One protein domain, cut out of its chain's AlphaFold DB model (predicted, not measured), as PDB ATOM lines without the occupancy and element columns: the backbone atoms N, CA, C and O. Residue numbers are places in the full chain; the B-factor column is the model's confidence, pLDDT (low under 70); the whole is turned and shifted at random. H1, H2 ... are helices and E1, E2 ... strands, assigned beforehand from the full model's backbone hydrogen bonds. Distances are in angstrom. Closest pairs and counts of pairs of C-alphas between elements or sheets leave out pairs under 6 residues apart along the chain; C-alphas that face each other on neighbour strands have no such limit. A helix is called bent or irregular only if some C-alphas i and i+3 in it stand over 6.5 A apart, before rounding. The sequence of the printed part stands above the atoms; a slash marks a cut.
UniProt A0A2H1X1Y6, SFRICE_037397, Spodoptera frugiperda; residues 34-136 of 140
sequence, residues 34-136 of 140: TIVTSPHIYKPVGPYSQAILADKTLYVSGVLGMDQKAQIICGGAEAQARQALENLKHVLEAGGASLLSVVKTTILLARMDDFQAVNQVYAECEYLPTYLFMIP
ATOM      1  N   THR A  34     127.921 125.721  95.545       95.81
ATOM      2  CA  THR A  34     129.266 125.321  95.970       95.81
ATOM      3  C   THR A  34     129.690 124.063  95.225       95.81
ATOM      4  O   THR A  34     128.922 123.110  95.098       95.81
ATOM      5  N   ILE A  35     130.915 124.068  94.699       96.38
ATOM      6  CA  ILE A  35     131.517 122.891  94.067       96.38
ATOM      7  C   ILE A  35     132.073 121.989  95.165       96.38
ATOM      8  O   ILE A  35     132.838 122.453  96.006       96.38
ATOM      9  N   VAL A  36     131.705 120.711  95.130       94.31
ATOM     10  CA  VAL A  36     132.183 119.696  96.069       94.31
ATOM     11  C   VAL A  36     133.155 118.771  95.345       94.31
ATOM     12  O   VAL A  36     132.839 118.223  94.283       94.31
ATOM     13  N   THR A  37     134.334 118.604  95.943       96.12
ATOM     14  CA  THR A  37     135.405 117.739  95.447       96.12
ATOM     15  C   THR A  37     135.980 116.945  96.611       96.12
ATOM     16  O   THR A  37     136.407 117.522  97.607       96.12
ATOM     17  N   SER A  38     136.024 115.628  96.464       95.69
ATOM     18  CA  SER A  38     136.674 114.693  97.368       95.69
ATOM     19  C   SER A  38     138.037 114.273  96.802       95.69
ATOM     20  O   SER A  38     138.123 113.918  95.620       95.69
ATOM     21  N   PRO A  39     139.109 114.278  97.615       94.56
ATOM     22  CA  PRO A  39     140.419 113.776  97.204       94.56
ATOM     23  C   PRO A  39     140.497 112.239  97.211       94.56
ATOM     24  O   PRO A  39     141.484 111.684  96.737       94.56
ATOM     25  N   HIS A  40     139.479 111.551  97.742       94.12
ATOM     26  CA  HIS A  40     139.477 110.099  97.946       94.12
ATOM     27  C   HIS A  40     138.858 109.303  96.787       94.12
ATOM     28  O   HIS A  40     138.759 108.080  96.865       94.12
ATOM     29  N   ILE A  41     138.479 109.976  95.700       93.38
ATOM     30  CA  ILE A  41     137.911 109.397  94.477       93.38
ATOM     31  C   ILE A  41     138.653 109.953  93.251       93.38
ATOM     32  O   ILE A  41     139.275 111.017  93.309       93.38
ATOM     33  N   TYR A  42     138.586 109.238  92.126       93.50
ATOM     34  CA  TYR A  42     139.115 109.689  90.842       93.50
ATOM     35  C   TYR A  42     138.616 111.088  90.435       93.50
ATOM     36  O   TYR A  42     137.520 111.552  90.781       93.50
ATOM     37  N   LYS A  43     139.442 111.778  89.646       93.12
ATOM     38  CA  LYS A  43     139.120 113.106  89.120       93.12
ATOM     39  C   LYS A  43     138.135 113.011  87.947       93.12
ATOM     40  O   LYS A  43     138.237 112.075  87.153       93.12
ATOM     41  N   PRO A  44     137.213 113.978  87.795       90.12
ATOM     42  CA  PRO A  44     136.358 114.077  86.617       90.12
ATOM     43  C   PRO A  44     137.150 114.075  85.301       90.12
ATOM     44  O   PRO A  44     138.107 114.832  85.159       90.12
ATOM     45  N   VAL A  45     136.720 113.267  84.325       84.75
ATOM     46  CA  VAL A  45     137.357 113.145  82.989       84.75
ATOM     47  C   VAL A  45     136.707 114.095  81.960       84.75
ATOM     48  O   VAL A  45     136.830 113.933  80.753       84.75
ATOM     49  N   GLY A  46     135.984 115.122  82.418       86.06
ATOM     50  CA  GLY A  46     135.285 116.075  81.554       86.06
ATOM     51  C   GLY A  46     134.785 117.306  82.313       86.06
ATOM     52  O   GLY A  46     135.083 117.454  83.500       86.06
ATOM     53  N   PRO A  47     134.009 118.193  81.660       91.25
ATOM     54  CA  PRO A  47     133.541 119.450  82.246       91.25
ATOM     55  C   PRO A  47     132.370 119.230  83.223       91.25
ATOM     56  O   PRO A  47     131.247 119.678  82.992       91.25
ATOM     57  N   TYR A  48     132.625 118.524  84.324       92.25
ATOM     58  CA  TYR A  48     131.670 118.300  85.407       92.25
ATOM     59  C   TYR A  48     132.362 118.290  86.775       92.25
ATOM     60  O   TYR A  48     133.566 118.067  86.890       92.25
ATOM     61  N   SER A  49     131.586 118.542  87.828       93.38
ATOM     62  CA  SER A  49     132.035 118.449  89.225       93.38
ATOM     63  C   SER A  49     131.600 117.116  89.826       93.38
ATOM     64  O   SER A  49     130.561 116.588  89.437       93.38
ATOM     65  N   GLN A  50     132.348 116.574  90.789       94.50
ATOM     66  CA  GLN A  50     131.954 115.333  91.473       94.50
ATOM     67  C   GLN A  50     130.599 115.491  92.174       94.50
ATOM     68  O   GLN A  50     129.731 114.631  92.031       94.50
ATOM     69  N   ALA A  51     130.385 116.627  92.839       95.50
ATOM     70  CA  ALA A  51     129.067 117.047  93.286       95.50
ATOM     71  C   ALA A  51     128.935 118.577  93.317       95.50
ATOM     72  O   ALA A  51     129.925 119.315  93.278       95.50
ATOM     73  N   ILE A  52     127.694 119.054  93.373       96.19
ATOM     74  CA  ILE A  52     127.341 120.461  93.563       96.19
ATOM     75  C   ILE A  52     126.360 120.558  94.725       96.19
ATOM     76  O   ILE A  52     125.291 119.948  94.683       96.19
ATOM     77  N   LEU A  53     126.691 121.367  95.727       93.25
ATOM     78  CA  LEU A  53     125.745 121.774  96.758       93.25
ATOM     79  C   LEU A  53     125.011 123.026  96.272       93.25
ATOM     80  O   LEU A  53     125.637 124.059  96.032       93.25
ATOM     81  N   ALA A  54     123.696 122.916  96.101       93.69
ATOM     82  CA  ALA A  54     122.811 124.043  95.830       93.69
ATOM     83  C   ALA A  54     121.907 124.250  97.048       93.69
ATOM     84  O   ALA A  54     121.015 123.441  97.317       93.69
ATOM     85  N   ASP A  55     122.183 125.308  97.807       90.31
ATOM     86  CA  ASP A  55     121.591 125.587  99.117       90.31
ATOM     87  C   ASP A  55     121.694 124.390 100.083       90.31
ATOM     88  O   ASP A  55     122.726 124.194 100.718       90.31
ATOM     89  N   LYS A  56     120.634 123.578 100.190       89.50
ATOM     90  CA  LYS A  56     120.549 122.403 101.080       89.50
ATOM     91  C   LYS A  56     120.558 121.065 100.341       89.50
ATOM     92  O   LYS A  56     120.471 120.022 100.979       89.50
ATOM     93  N   THR A  57     120.609 121.082  99.009       93.75
ATOM     94  CA  THR A  57     120.533 119.866  98.190       93.75
ATOM     95  C   THR A  57     121.879 119.587  97.545       93.75
ATOM     96  O   THR A  57     122.397 120.411  96.788       93.75
ATOM     97  N   LEU A  58     122.437 118.412  97.832       93.94
ATOM     98  CA  LEU A  58     123.680 117.937  97.240       93.94
ATOM     99  C   LEU A  58     123.374 117.070  96.016       93.94
ATOM    100  O   LEU A  58     122.833 115.972  96.134       93.94
ATOM    101  N   TYR A  59     123.738 117.563  94.838       95.06
ATOM    102  CA  TYR A  59     123.627 116.826  93.584       95.06
ATOM    103  C   TYR A  59     124.947 116.126  93.295       95.06
ATOM    104  O   TYR A  59     125.959 116.791  93.068       95.06
ATOM    105  N   VAL A  60     124.932 114.796  93.289       94.88
ATOM    106  CA  VAL A  60     126.113 113.971  93.015       94.88
ATOM    107  C   VAL A  60     126.108 113.515  91.559       94.88
ATOM    108  O   VAL A  60     125.075 113.113  91.025       94.88
ATOM    109  N   SER A  61     127.262 113.595  90.903       94.12
ATOM    110  CA  SER A  61     127.448 113.136  89.525       94.12
ATOM    111  C   SER A  61     127.500 111.606  89.406       94.12
ATOM    112  O   SER A  61     127.488 110.881  90.393       94.12
ATOM    113  N   GLY A  62     127.628 111.138  88.160       90.50
ATOM    114  CA  GLY A  62     128.096 109.803  87.769       90.50
ATOM    115  C   GLY A  62     129.163 109.186  88.673       90.50
ATOM    116  O   GLY A  62     130.339 109.465  88.439       90.50
ATOM    117  N   VAL A  63     128.800 108.310  89.616       92.06
ATOM    118  CA  VAL A  63     129.793 107.534  90.384       92.06
ATOM    119  C   VAL A  63     129.985 106.147  89.769       92.06
ATOM    120  O   VAL A  63     129.022 105.412  89.513       92.06
ATOM    121  N   LEU A  64     131.240 105.811  89.478       92.56
ATOM    122  CA  LEU A  64     131.673 104.558  88.865       92.56
ATOM    123  C   LEU A  64     132.438 103.699  89.873       92.56
ATOM    124  O   LEU A  64     133.045 104.210  90.814       92.56
ATOM    125  N   GLY A  65     132.440 102.389  89.624       93.06
ATOM    126  CA  GLY A  65     133.248 101.407  90.344       93.06
ATOM    127  C   GLY A  65     134.708 101.441  89.907       93.06
ATOM    128  O   GLY A  65     135.212 100.465  89.355       93.06
ATOM    129  N   MET A  66     135.348 102.594  90.086       92.94
ATOM    130  CA  MET A  66     136.748 102.832  89.748       92.94
ATOM    131  C   MET A  66     137.574 103.099  91.002       92.94
ATOM    132  O   MET A  66     137.063 103.650  91.977       92.94
ATOM    133  N   ASP A  67     138.858 102.767  90.950       92.38
ATOM    134  CA  ASP A  67     139.824 103.197  91.955       92.38
ATOM    135  C   ASP A  67     140.152 104.703  91.829       92.38
ATOM    136  O   ASP A  67     139.692 105.414  90.929       92.38
ATOM    137  N   GLN A  68     140.994 105.213  92.729       91.50
ATOM    138  CA  GLN A  68     141.458 106.608  92.697       91.50
ATOM    139  C   GLN A  68     142.303 106.950  91.457       91.50
ATOM    140  O   GLN A  68     142.424 108.124  91.100       91.50
ATOM    141  N   LYS A  69     142.871 105.942  90.784       91.94
ATOM    142  CA  LYS A  69     143.643 106.067  89.538       91.94
ATOM    143  C   LYS A  69     142.748 105.983  88.292       91.94
ATOM    144  O   LYS A  69     143.270 105.879  87.181       91.94
ATOM    145  N   ALA A  70     141.425 106.057  88.473       91.56
ATOM    146  CA  ALA A  70     140.413 105.958  87.424       91.56
ATOM    147  C   ALA A  70     140.441 104.621  86.655       91.56
ATOM    148  O   ALA A  70     140.069 104.569  85.483       91.56
ATOM    149  N   GLN A  71     140.876 103.539  87.304       93.06
ATOM    150  CA  GLN A  71     140.840 102.185  86.756       93.06
ATOM    151  C   GLN A  71     139.596 101.453  87.247       93.06
ATOM    152  O   GLN A  71     139.266 101.502  88.430       93.06
ATOM    153  N   ILE A  72     138.903 100.762  86.343       91.12
ATOM    154  CA  ILE A  72     137.746  99.932  86.693       91.12
ATOM    155  C   ILE A  72     138.197  98.784  87.600       91.12
ATOM    156  O   ILE A  72     139.166  98.089  87.298       91.12
ATOM    157  N   ILE A  73     137.464  98.562  88.689       92.25
ATOM    158  CA  ILE A  73     137.722  97.446  89.598       92.25
ATOM    159  C   ILE A  73     137.406  96.108  88.911       92.25
ATOM    160  O   ILE A  73     136.337  95.919  88.319       92.25
ATOM    161  N   CYS A  74     138.349  95.170  89.011       90.25
ATOM    162  CA  CYS A  74     138.175  93.778  88.599       90.25
ATOM    163  C   CYS A  74     137.235  93.031  89.560       90.25
ATOM    164  O   CYS A  74     137.143  93.373  90.734       90.25
ATOM    165  N   GLY A  75     136.573  91.973  89.084       87.88
ATOM    166  CA  GLY A  75     135.610  91.198  89.891       87.88
ATOM    167  C   GLY A  75     134.145  91.389  89.485       87.88
ATOM    168  O   GLY A  75     133.246  90.945  90.189       87.88
ATOM    169  N   GLY A  76     133.897  92.022  88.335       90.94
ATOM    170  CA  GLY A  76     132.564  92.128  87.743       90.94
ATOM    171  C   GLY A  76     131.667  93.169  88.414       90.94
ATOM    172  O   GLY A  76     132.132  94.066  89.119       90.94
ATOM    173  N   ALA A  77     130.362  93.061  88.155       90.31
ATOM    174  CA  ALA A  77     129.384  94.069  88.552       90.31
ATOM    175  C   ALA A  77     129.260  94.242  90.072       90.31
ATOM    176  O   ALA A  77     129.061  95.362  90.535       90.31
ATOM    177  N   GLU A  78     129.429  93.168  90.849       90.62
ATOM    178  CA  GLU A  78     129.376  93.223  92.313       90.62
ATOM    179  C   GLU A  78     130.511  94.090  92.883       90.62
ATOM    180  O   GLU A  78     130.265  95.065  93.595       90.62
ATOM    181  N   ALA A  79     131.760  93.787  92.509       93.12
ATOM    182  CA  ALA A  79     132.931  94.531  92.969       93.12
ATOM    183  C   ALA A  79     132.875  96.003  92.526       93.12
ATOM    184  O   ALA A  79     133.179  96.914  93.302       93.12
ATOM    185  N   GLN A  80     132.409  96.252  91.300       93.88
ATOM    186  CA  GLN A  80     132.198  97.607  90.794       93.88
ATOM    187  C   GLN A  80     131.087  98.347  91.548       93.88
ATOM    188  O   GLN A  80     131.233  99.540  91.809       93.88
ATOM    189  N   ALA A  81     129.993  97.677  91.916       92.31
ATOM    190  CA  ALA A  81     128.924  98.280  92.709       92.31
ATOM    191  C   ALA A  81     129.412  98.660  94.110       92.31
ATOM    192  O   ALA A  81     129.184  99.795  94.534       92.31
ATOM    193  N   ARG A  82     130.154  97.769  94.785       93.56
ATOM    194  CA  ARG A  82     130.760  98.049  96.100       93.56
ATOM    195  C   ARG A  82     131.675  99.268  96.030       93.56
ATOM    196  O   ARG A  82     131.517 100.204  96.811       93.56
ATOM    197  N   GLN A  83     132.562  99.309  95.036       94.75
ATOM    198  CA  GLN A  83     133.450 100.454  94.853       94.75
ATOM    199  C   GLN A  83     132.680 101.740  94.525       94.75
ATOM    200  O   GLN A  83     133.030 102.806  95.026       94.75
ATOM    201  N   ALA A  84     131.626 101.670  93.706       94.12
ATOM    202  CA  ALA A  84     130.815 102.840  93.378       94.12
ATOM    203  C   ALA A  84     130.112 103.419  94.618       94.12
ATOM    204  O   ALA A  84     130.000 104.639  94.732       94.12
ATOM    205  N   LEU A  85     129.665 102.572  95.549       93.00
ATOM    206  CA  LEU A  85     129.049 103.010  96.803       93.00
ATOM    207  C   LEU A  85     130.069 103.623  97.773       93.00
ATOM    208  O   LEU A  85     129.777 104.664  98.361       93.00
ATOM    209  N   GLU A  86     131.279 103.067  97.880       94.12
ATOM    210  CA  GLU A  86     132.343 103.678  98.697       94.12
ATOM    211  C   GLU A  86     132.785 105.032  98.116       94.12
ATOM    212  O   GLU A  86     132.898 106.036  98.819       94.12
ATOM    213  N   ASN A  87     132.922 105.104  96.793       95.06
ATOM    214  CA  ASN A  87     133.193 106.349  96.087       95.06
ATOM    215  C   ASN A  87     132.083 107.392  96.313       95.06
ATOM    216  O   ASN A  87     132.371 108.573  96.514       95.06
ATOM    217  N   LEU A  88     130.815 106.969  96.306       94.31
ATOM    218  CA  LEU A  88     129.673 107.839  96.592       94.31
ATOM    219  C   LEU A  88     129.753 108.384  98.020       94.31
ATOM    220  O   LEU A  88     129.586 109.587  98.218       94.31
ATOM    221  N   LYS A  89     130.054 107.527  98.998       93.44
ATOM    222  CA  LYS A  89     130.249 107.923 100.395       93.44
ATOM    223  C   LYS A  89     131.326 109.004 100.526       93.44
ATOM    224  O   LYS A  89     131.047 110.043 101.118       93.44
ATOM    225  N   HIS A  90     132.482 108.844  99.881       95.88
ATOM    226  CA  HIS A  90     133.539 109.863  99.897       95.88
ATOM    227  C   HIS A  90     133.112 111.218  99.313       95.88
ATOM    228  O   HIS A  90     133.600 112.262  99.755       95.88
ATOM    229  N   VAL A  91     132.234 111.228  98.307       95.50
ATOM    230  CA  VAL A  91     131.701 112.472  97.728       95.50
ATOM    231  C   VAL A  91     130.655 113.107  98.647       95.50
ATOM    232  O   VAL A  91     130.649 114.329  98.803       95.50
ATOM    233  N   LEU A  92     129.799 112.298  99.277       93.25
ATOM    234  CA  LEU A  92     128.818 112.771 100.256       93.25
ATOM    235  C   LEU A  92     129.511 113.396 101.469       93.25
ATOM    236  O   LEU A  92     129.173 114.519 101.836       93.25
ATOM    237  N   GLU A  93     130.526 112.729 102.022       94.94
ATOM    238  CA  GLU A  93     131.312 113.217 103.163       94.94
ATOM    239  C   GLU A  93     132.001 114.550 102.845       94.94
ATOM    240  O   GLU A  93     131.930 115.489 103.638       94.94
ATOM    241  N   ALA A  94     132.581 114.691 101.647       94.81
ATOM    242  CA  ALA A  94     133.168 115.955 101.192       94.81
ATOM    243  C   ALA A  94     132.133 117.092 101.068       94.81
ATOM    244  O   ALA A  94     132.487 118.268 101.157       94.81
ATOM    245  N   GLY A  95     130.858 116.752 100.859       92.12
ATOM    246  CA  GLY A  95     129.731 117.686 100.841       92.12
ATOM    247  C   GLY A  95     129.053 117.890 102.199       92.12
ATOM    248  O   GLY A  95     128.038 118.584 102.247       92.12
ATOM    249  N   GLY A  96     129.570 117.294 103.282       91.75
ATOM    250  CA  GLY A  96     128.978 117.363 104.623       91.75
ATOM    251  C   GLY A  96     127.729 116.492 104.813       91.75
ATOM    252  O   GLY A  96     126.925 116.764 105.702       91.75
ATOM    253  N   ALA A  97     127.545 115.471 103.974       92.44
ATOM    254  CA  ALA A  97     126.430 114.529 104.006       92.44
ATOM    255  C   ALA A  97     126.918 113.091 104.261       92.44
ATOM    256  O   ALA A  97     128.113 112.812 104.316       92.44
ATOM    257  N   SER A  98     125.978 112.159 104.399       90.50
ATOM    258  CA  SER A  98     126.265 110.724 104.521       90.50
ATOM    259  C   SER A  98     125.287 109.908 103.677       90.50
ATOM    260  O   SER A  98     124.337 110.459 103.116       90.50
ATOM    261  N   LEU A  99     125.484 108.588 103.598       86.62
ATOM    262  CA  LEU A  99     124.556 107.690 102.896       86.62
ATOM    263  C   LEU A  99     123.121 107.785 103.451       86.62
ATOM    264  O   LEU A  99     122.177 107.729 102.674       86.62
ATOM    265  N   LEU A 100     122.963 108.060 104.752       86.62
ATOM    266  CA  LEU A 100     121.667 108.306 105.406       86.62
ATOM    267  C   LEU A 100     120.935 109.552 104.887       86.62
ATOM    268  O   LEU A 100     119.724 109.681 105.045       86.62
ATOM    269  N   SER A 101     121.664 110.505 104.308       88.31
ATOM    270  CA  SER A 101     121.096 111.740 103.759       88.31
ATOM    271  C   SER A 101     120.557 111.556 102.337       88.31
ATOM    272  O   SER A 101     119.982 112.486 101.769       88.31
ATOM    273  N   VAL A 102     120.771 110.385 101.729       89.62
ATOM    274  CA  VAL A 102     120.375 110.114 100.349       89.62
ATOM    275  C   VAL A 102     118.871 109.882 100.284       89.62
ATOM    276  O   VAL A 102     118.340 108.949 100.869       89.62
ATOM    277  N   VAL A 103     118.175 110.716  99.514       88.25
ATOM    278  CA  VAL A 103     116.717 110.611  99.318       88.25
ATOM    279  C   VAL A 103     116.333 109.909  98.015       88.25
ATOM    280  O   VAL A 103     115.217 109.417  97.874       88.25
ATOM    281  N   LYS A 104     117.252 109.859  97.043       87.06
ATOM    282  CA  LYS A 104     117.039 109.260  95.723       87.06
ATOM    283  C   LYS A 104     118.361 108.795  95.127       87.06
ATOM    284  O   LYS A 104     119.342 109.532  95.135       87.06
ATOM    285  N   THR A 105     118.348 107.613  94.520       86.12
ATOM    286  CA  THR A 105     119.459 107.056  93.737       86.12
ATOM    287  C   THR A 105     118.970 106.626  92.357       86.12
ATOM    288  O   THR A 105     117.801 106.277  92.174       86.12
ATOM    289  N   THR A 106     119.851 106.671  91.361       87.12
ATOM    290  CA  THR A 106     119.593 106.123  90.025       87.12
ATOM    291  C   THR A 106     120.749 105.201  89.673       87.12
ATOM    292  O   THR A 106     121.889 105.658  89.572       87.12
ATOM    293  N   ILE A 107     120.466 103.913  89.495       85.94
ATOM    294  CA  ILE A 107     121.473 102.921  89.109       85.94
ATOM    295  C   ILE A 107     121.312 102.634  87.620       85.94
ATOM    296  O   ILE A 107     120.251 102.187  87.183       85.94
ATOM    297  N   LEU A 108     122.369 102.897  86.848       88.12
ATOM    298  CA  LEU A 108     122.449 102.507  85.442       88.12
ATOM    299  C   LEU A 108     123.354 101.285  85.316       88.12
ATOM    300  O   LEU A 108     124.530 101.335  85.710       88.12
ATOM    301  N   LEU A 109     122.799 100.216  84.758       85.19
ATOM    302  CA  LEU A 109     123.501  98.969  84.480       85.19
ATOM    303  C   LEU A 109     123.875  98.902  83.002       85.19
ATOM    304  O   LEU A 109     123.107  99.331  82.146       85.19
ATOM    305  N   ALA A 110     125.050  98.346  82.710       86.31
ATOM    306  CA  ALA A 110     125.452  98.062  81.335       86.31
ATOM    307  C   ALA A 110     124.698  96.846  80.773       86.31
ATOM    308  O   ALA A 110     124.365  96.816  79.594       86.31
ATOM    309  N   ARG A 111     124.410  95.854  81.624       85.00
ATOM    310  CA  ARG A 111     123.662  94.643  81.279       85.00
ATOM    311  C   ARG A 111     122.634  94.366  82.363       85.00
ATOM    312  O   ARG A 111     122.926  94.528  83.546       85.00
ATOM    313  N   MET A 112     121.446  93.921  81.972       84.69
ATOM    314  CA  MET A 112     120.390  93.599  82.937       84.69
ATOM    315  C   MET A 112     120.698  92.348  83.762       84.69
ATOM    316  O   MET A 112     120.250  92.262  84.901       84.69
ATOM    317  N   ASP A 113     121.526  91.440  83.243       89.38
ATOM    318  CA  ASP A 113     121.977  90.236  83.956       89.38
ATOM    319  C   ASP A 113     122.732  90.570  85.253       89.38
ATOM    320  O   ASP A 113     122.743  89.786  86.198       89.38
ATOM    321  N   ASP A 114     123.324  91.766  85.327       88.00
ATOM    322  CA  ASP A 114     124.059  92.239  86.500       88.00
ATOM    323  C   ASP A 114     123.129  92.737  87.624       88.00
ATOM    324  O   ASP A 114     123.591  93.026  88.731       88.00
ATOM    325  N   PHE A 115     121.817  92.833  87.374       85.38
ATOM    326  CA  PHE A 115     120.859  93.406  88.318       85.38
ATOM    327  C   PHE A 115     120.877  92.717  89.676       85.38
ATOM    328  O   PHE A 115     120.961  93.394  90.699       85.38
ATOM    329  N   GLN A 116     120.810  91.385  89.697       88.38
ATOM    330  CA  GLN A 116     120.724  90.639  90.948       88.38
ATOM    331  C   GLN A 116     121.961  90.877  91.821       88.38
ATOM    332  O   GLN A 116     121.818  91.162  93.009       88.38
ATOM    333  N   ALA A 117     123.154  90.830  91.221       88.25
ATOM    334  CA  ALA A 117     124.413  91.058  91.922       88.25
ATOM    335  C   ALA A 117     124.502  92.488  92.479       88.25
ATOM    336  O   ALA A 117     124.849  92.692  93.641       88.25
ATOM    337  N   VAL A 118     124.129  93.496  91.682       88.81
ATOM    338  CA  VAL A 118     124.147  94.898  92.134       88.81
ATOM    339  C   VAL A 118     123.104  95.151  93.222       88.81
ATOM    340  O   VAL A 118     123.386  95.867  94.182       88.81
ATOM    341  N   ASN A 119     121.914  94.556  93.112       86.69
ATOM    342  CA  ASN A 119     120.855  94.718  94.102       86.69
ATOM    343  C   ASN A 119     121.214  94.076  95.450       86.69
ATOM    344  O   ASN A 119     120.859  94.628  96.486       86.69
ATOM    345  N   GLN A 120     121.944  92.955  95.456       88.44
ATOM    346  CA  GLN A 120     122.458  92.347  96.691       88.44
ATOM    347  C   GLN A 120     123.411  93.296  97.423       88.44
ATOM    348  O   GLN A 120     123.179  93.614  98.584       88.44
ATOM    349  N   VAL A 121     124.404  93.843  96.715       89.69
ATOM    350  CA  VAL A 121     125.330  94.840  97.279       89.69
ATOM    351  C   VAL A 121     124.587  96.071  97.791       89.69
ATOM    352  O   VAL A 121     124.913  96.621  98.841       89.69
ATOM    353  N   TYR A 122     123.582  96.522  97.042       85.38
ATOM    354  CA  TYR A 122     122.770  97.664  97.433       85.38
ATOM    355  C   TYR A 122     121.953  97.383  98.700       85.38
ATOM    356  O   TYR A 122     121.860  98.252  99.559       85.38
ATOM    357  N   ALA A 123     121.401  96.174  98.839       85.31
ATOM    358  CA  ALA A 123     120.623  95.759 100.006       85.31
ATOM    359  C   ALA A 123     121.471  95.639 101.282       85.31
ATOM    360  O   ALA A 123     120.962  95.891 102.369       85.31
ATOM    361  N   GLU A 124     122.759  95.306 101.162       86.12
ATOM    362  CA  GLU A 124     123.700  95.340 102.294       86.12
ATOM    363  C   GLU A 124     123.931  96.766 102.818       86.12
ATOM    364  O   GLU A 124     124.277  96.967 103.982       86.12
ATOM    365  N   CYS A 125     123.722  97.779 101.974       76.00
ATOM    366  CA  CYS A 125     123.760  99.174 102.383       76.00
ATOM    367  C   CYS A 125     122.403  99.577 102.977       76.00
ATOM    368  O   CYS A 125     121.623 100.282 102.336       76.00
ATOM    369  N   GLU A 126     122.150  99.181 104.230       63.38
ATOM    370  CA  GLU A 126     120.913  99.455 104.999       63.38
ATOM    371  C   GLU A 126     120.487 100.938 105.040       63.38
ATOM    372  O   GLU A 126     119.360 101.271 105.400       63.38
ATOM    373  N   TYR A 127     121.387 101.848 104.674       63.25
ATOM    374  CA  TYR A 127     121.231 103.292 104.801       63.25
ATOM    375  C   TYR A 127     120.629 103.985 103.576       63.25
ATOM    376  O   TYR A 127     120.422 105.198 103.619       63.25
ATOM    377  N   LEU A 128     120.389 103.262 102.479       62.31
ATOM    378  CA  LEU A 128     119.890 103.855 101.241       62.31
ATOM    379  C   LEU A 128     118.369 103.687 101.083       62.31
ATOM    380  O   LEU A 128     117.803 102.669 101.480       62.31
ATOM    381  N   PRO A 129     117.678 104.677 100.487       59.16
ATOM    382  CA  PRO A 129     116.229 104.645 100.355       59.16
ATOM    383  C   PRO A 129     115.801 103.475  99.465       59.16
ATOM    384  O   PRO A 129     116.342 103.275  98.379       59.16
ATOM    385  N   THR A 130     114.759 102.754  99.885       52.25
ATOM    386  CA  THR A 130     114.220 101.561  99.201       52.25
ATOM    387  C   THR A 130     113.679 101.847  97.789       52.25
ATOM    388  O   THR A 130     113.376 100.926  97.034       52.25
ATOM    389  N   TYR A 131     113.578 103.119  97.389       56.59
ATOM    390  CA  TYR A 131     113.174 103.532  96.045       56.59
ATOM    391  C   TYR A 131     114.338 103.432  95.052       56.59
ATOM    392  O   TYR A 131     114.838 104.436  94.528       56.59
ATOM    393  N   LEU A 132     114.749 102.196  94.770       61.84
ATOM    394  CA  LEU A 132     115.673 101.889  93.690       61.84
ATOM    395  C   LEU A 132     114.958 102.067  92.344       61.84
ATOM    396  O   LEU A 132     114.165 101.228  91.921       61.84
ATOM    397  N   PHE A 133     115.248 103.171  91.656       62.81
ATOM    398  CA  PHE A 133     114.822 103.356  90.271       62.81
ATOM    399  C   PHE A 133     115.949 102.913  89.343       62.81
ATOM    400  O   PHE A 133     116.953 103.617  89.184       62.81
ATOM    401  N   MET A 134     115.783 101.728  88.763       65.75
ATOM    402  CA  MET A 134     116.724 101.157  87.815       65.75
ATOM    403  C   MET A 134     116.246 101.401  86.391       65.75
ATOM    404  O   MET A 134     115.098 101.117  86.051       65.75
ATOM    405  N   ILE A 135     117.147 101.921  85.564       65.31
ATOM    406  CA  ILE A 135     116.874 102.176  84.154       65.31
ATOM    407  C   ILE A 135     117.620 101.104  83.359       65.31
ATOM    408  O   ILE A 135     118.843 101.004  83.516       65.31
ATOM    409  N   PRO A 136     116.925 100.294  82.537       61.34
ATOM    410  CA  PRO A 136     117.603  99.356  81.660       61.34
ATOM    411  C   PRO A 136     118.502 100.118  80.675       61.34
ATOM    412  O   PRO A 136     118.186 101.270  80.338       61.34
TER     413      PRO A 136
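What this domain is: This is residues 34 to 136 of the 140 residues of the protein "SFRICE_037397" of Spodoptera frugiperda (UniProt A0A2H1X1Y6). A small three-stranded antiparallel sheet, E1 E2 E3, sits at one end of a long helix, H1, which grazes it with residues 88 to 94 and runs along much of the domain's length; at the other end a second helix, H2, packs across residues 77 to 82 of H1. A loose parallel pair of short strands, E4 and E5, is near H2 and makes a second sheet, apart from the strands E1, E2 and E3 of the first. The printed part has 103 residues, with five named strands and two named helices in the order E1 E2 E3 H1 E4 H2 E5; the class is mixed, helices and strands, with under half of the residues in named elements. The whole is compact, with a radius of gyration of the C-alphas of 13.3 A and spans of 38 by 30 by 21 A.

Where its parts are: E1 is residues 34 to 36, 6.3 A long, beginning at C-alpha 34 (129.266, 125.321, 95.970). E2 is residues 51 to 54, 9.7 A, and E3 residues 57 to 60, 9.6 A. H1, residues 76 to 94, is 27.4 A long and ends at C-alpha 94 (133.168, 115.955, 101.192). E4 is residues 105 to 108, 9.9 A. H2, residues 112 to 124, is 19.7 A long and irregular: C-alphas 113 and 116 are 7.1 A apart. E5, residues 132 to 135, is 9.6 A long and ends at C-alpha 135 (116.874, 102.176, 84.154).

How they stand to each other: E1, E2 and E3 form a meander, each strand the antiparallel neighbour of the one before, with hairpins E1 and E2, and E2 and E3. N 34 and O 53 are within hydrogen-bond range at 2.9 A, as are N 52 and O 59 at 2.9 A. H1 is on this sheet but only grazes it; the closest C-alphas of E1 and H1, Val 36 and Ala 94, are 6.4 A apart. H1 touches H2 with residues 77 to 82 alone, the same way at a steep tilt of 48 degrees; their closest C-alphas, Glu 78 and Ala 117, are 5.4 A apart. E4, H2 and E5 form a strand-helix-strand unit, two parallel neighbour strands with a helix between, and its crossover is right-handed. C-alphas 107 and 134 of E4 and E5 face each other at 5.2 A, but no backbone N and O across this pair are within hydrogen-bond range. H2 is near E4 and E5, with 5 and 6 pairs of C-alphas within 10 A. E3 and E4 are apart. Every O i to N i+4 pair of H1 is within hydrogen-bond range; in H2 7 of 9 are.

The domain as a whole: The C-alphas of Asp 55 and Asp 113, the two farthest apart, are 38.5 A apart. The printed part has no cut. The links E1 to E2 and E3 to H1 are long, with 14 and 15 residues. Mean pLDDT of the printed part is 87.9; residues 126 to 136 are under 70.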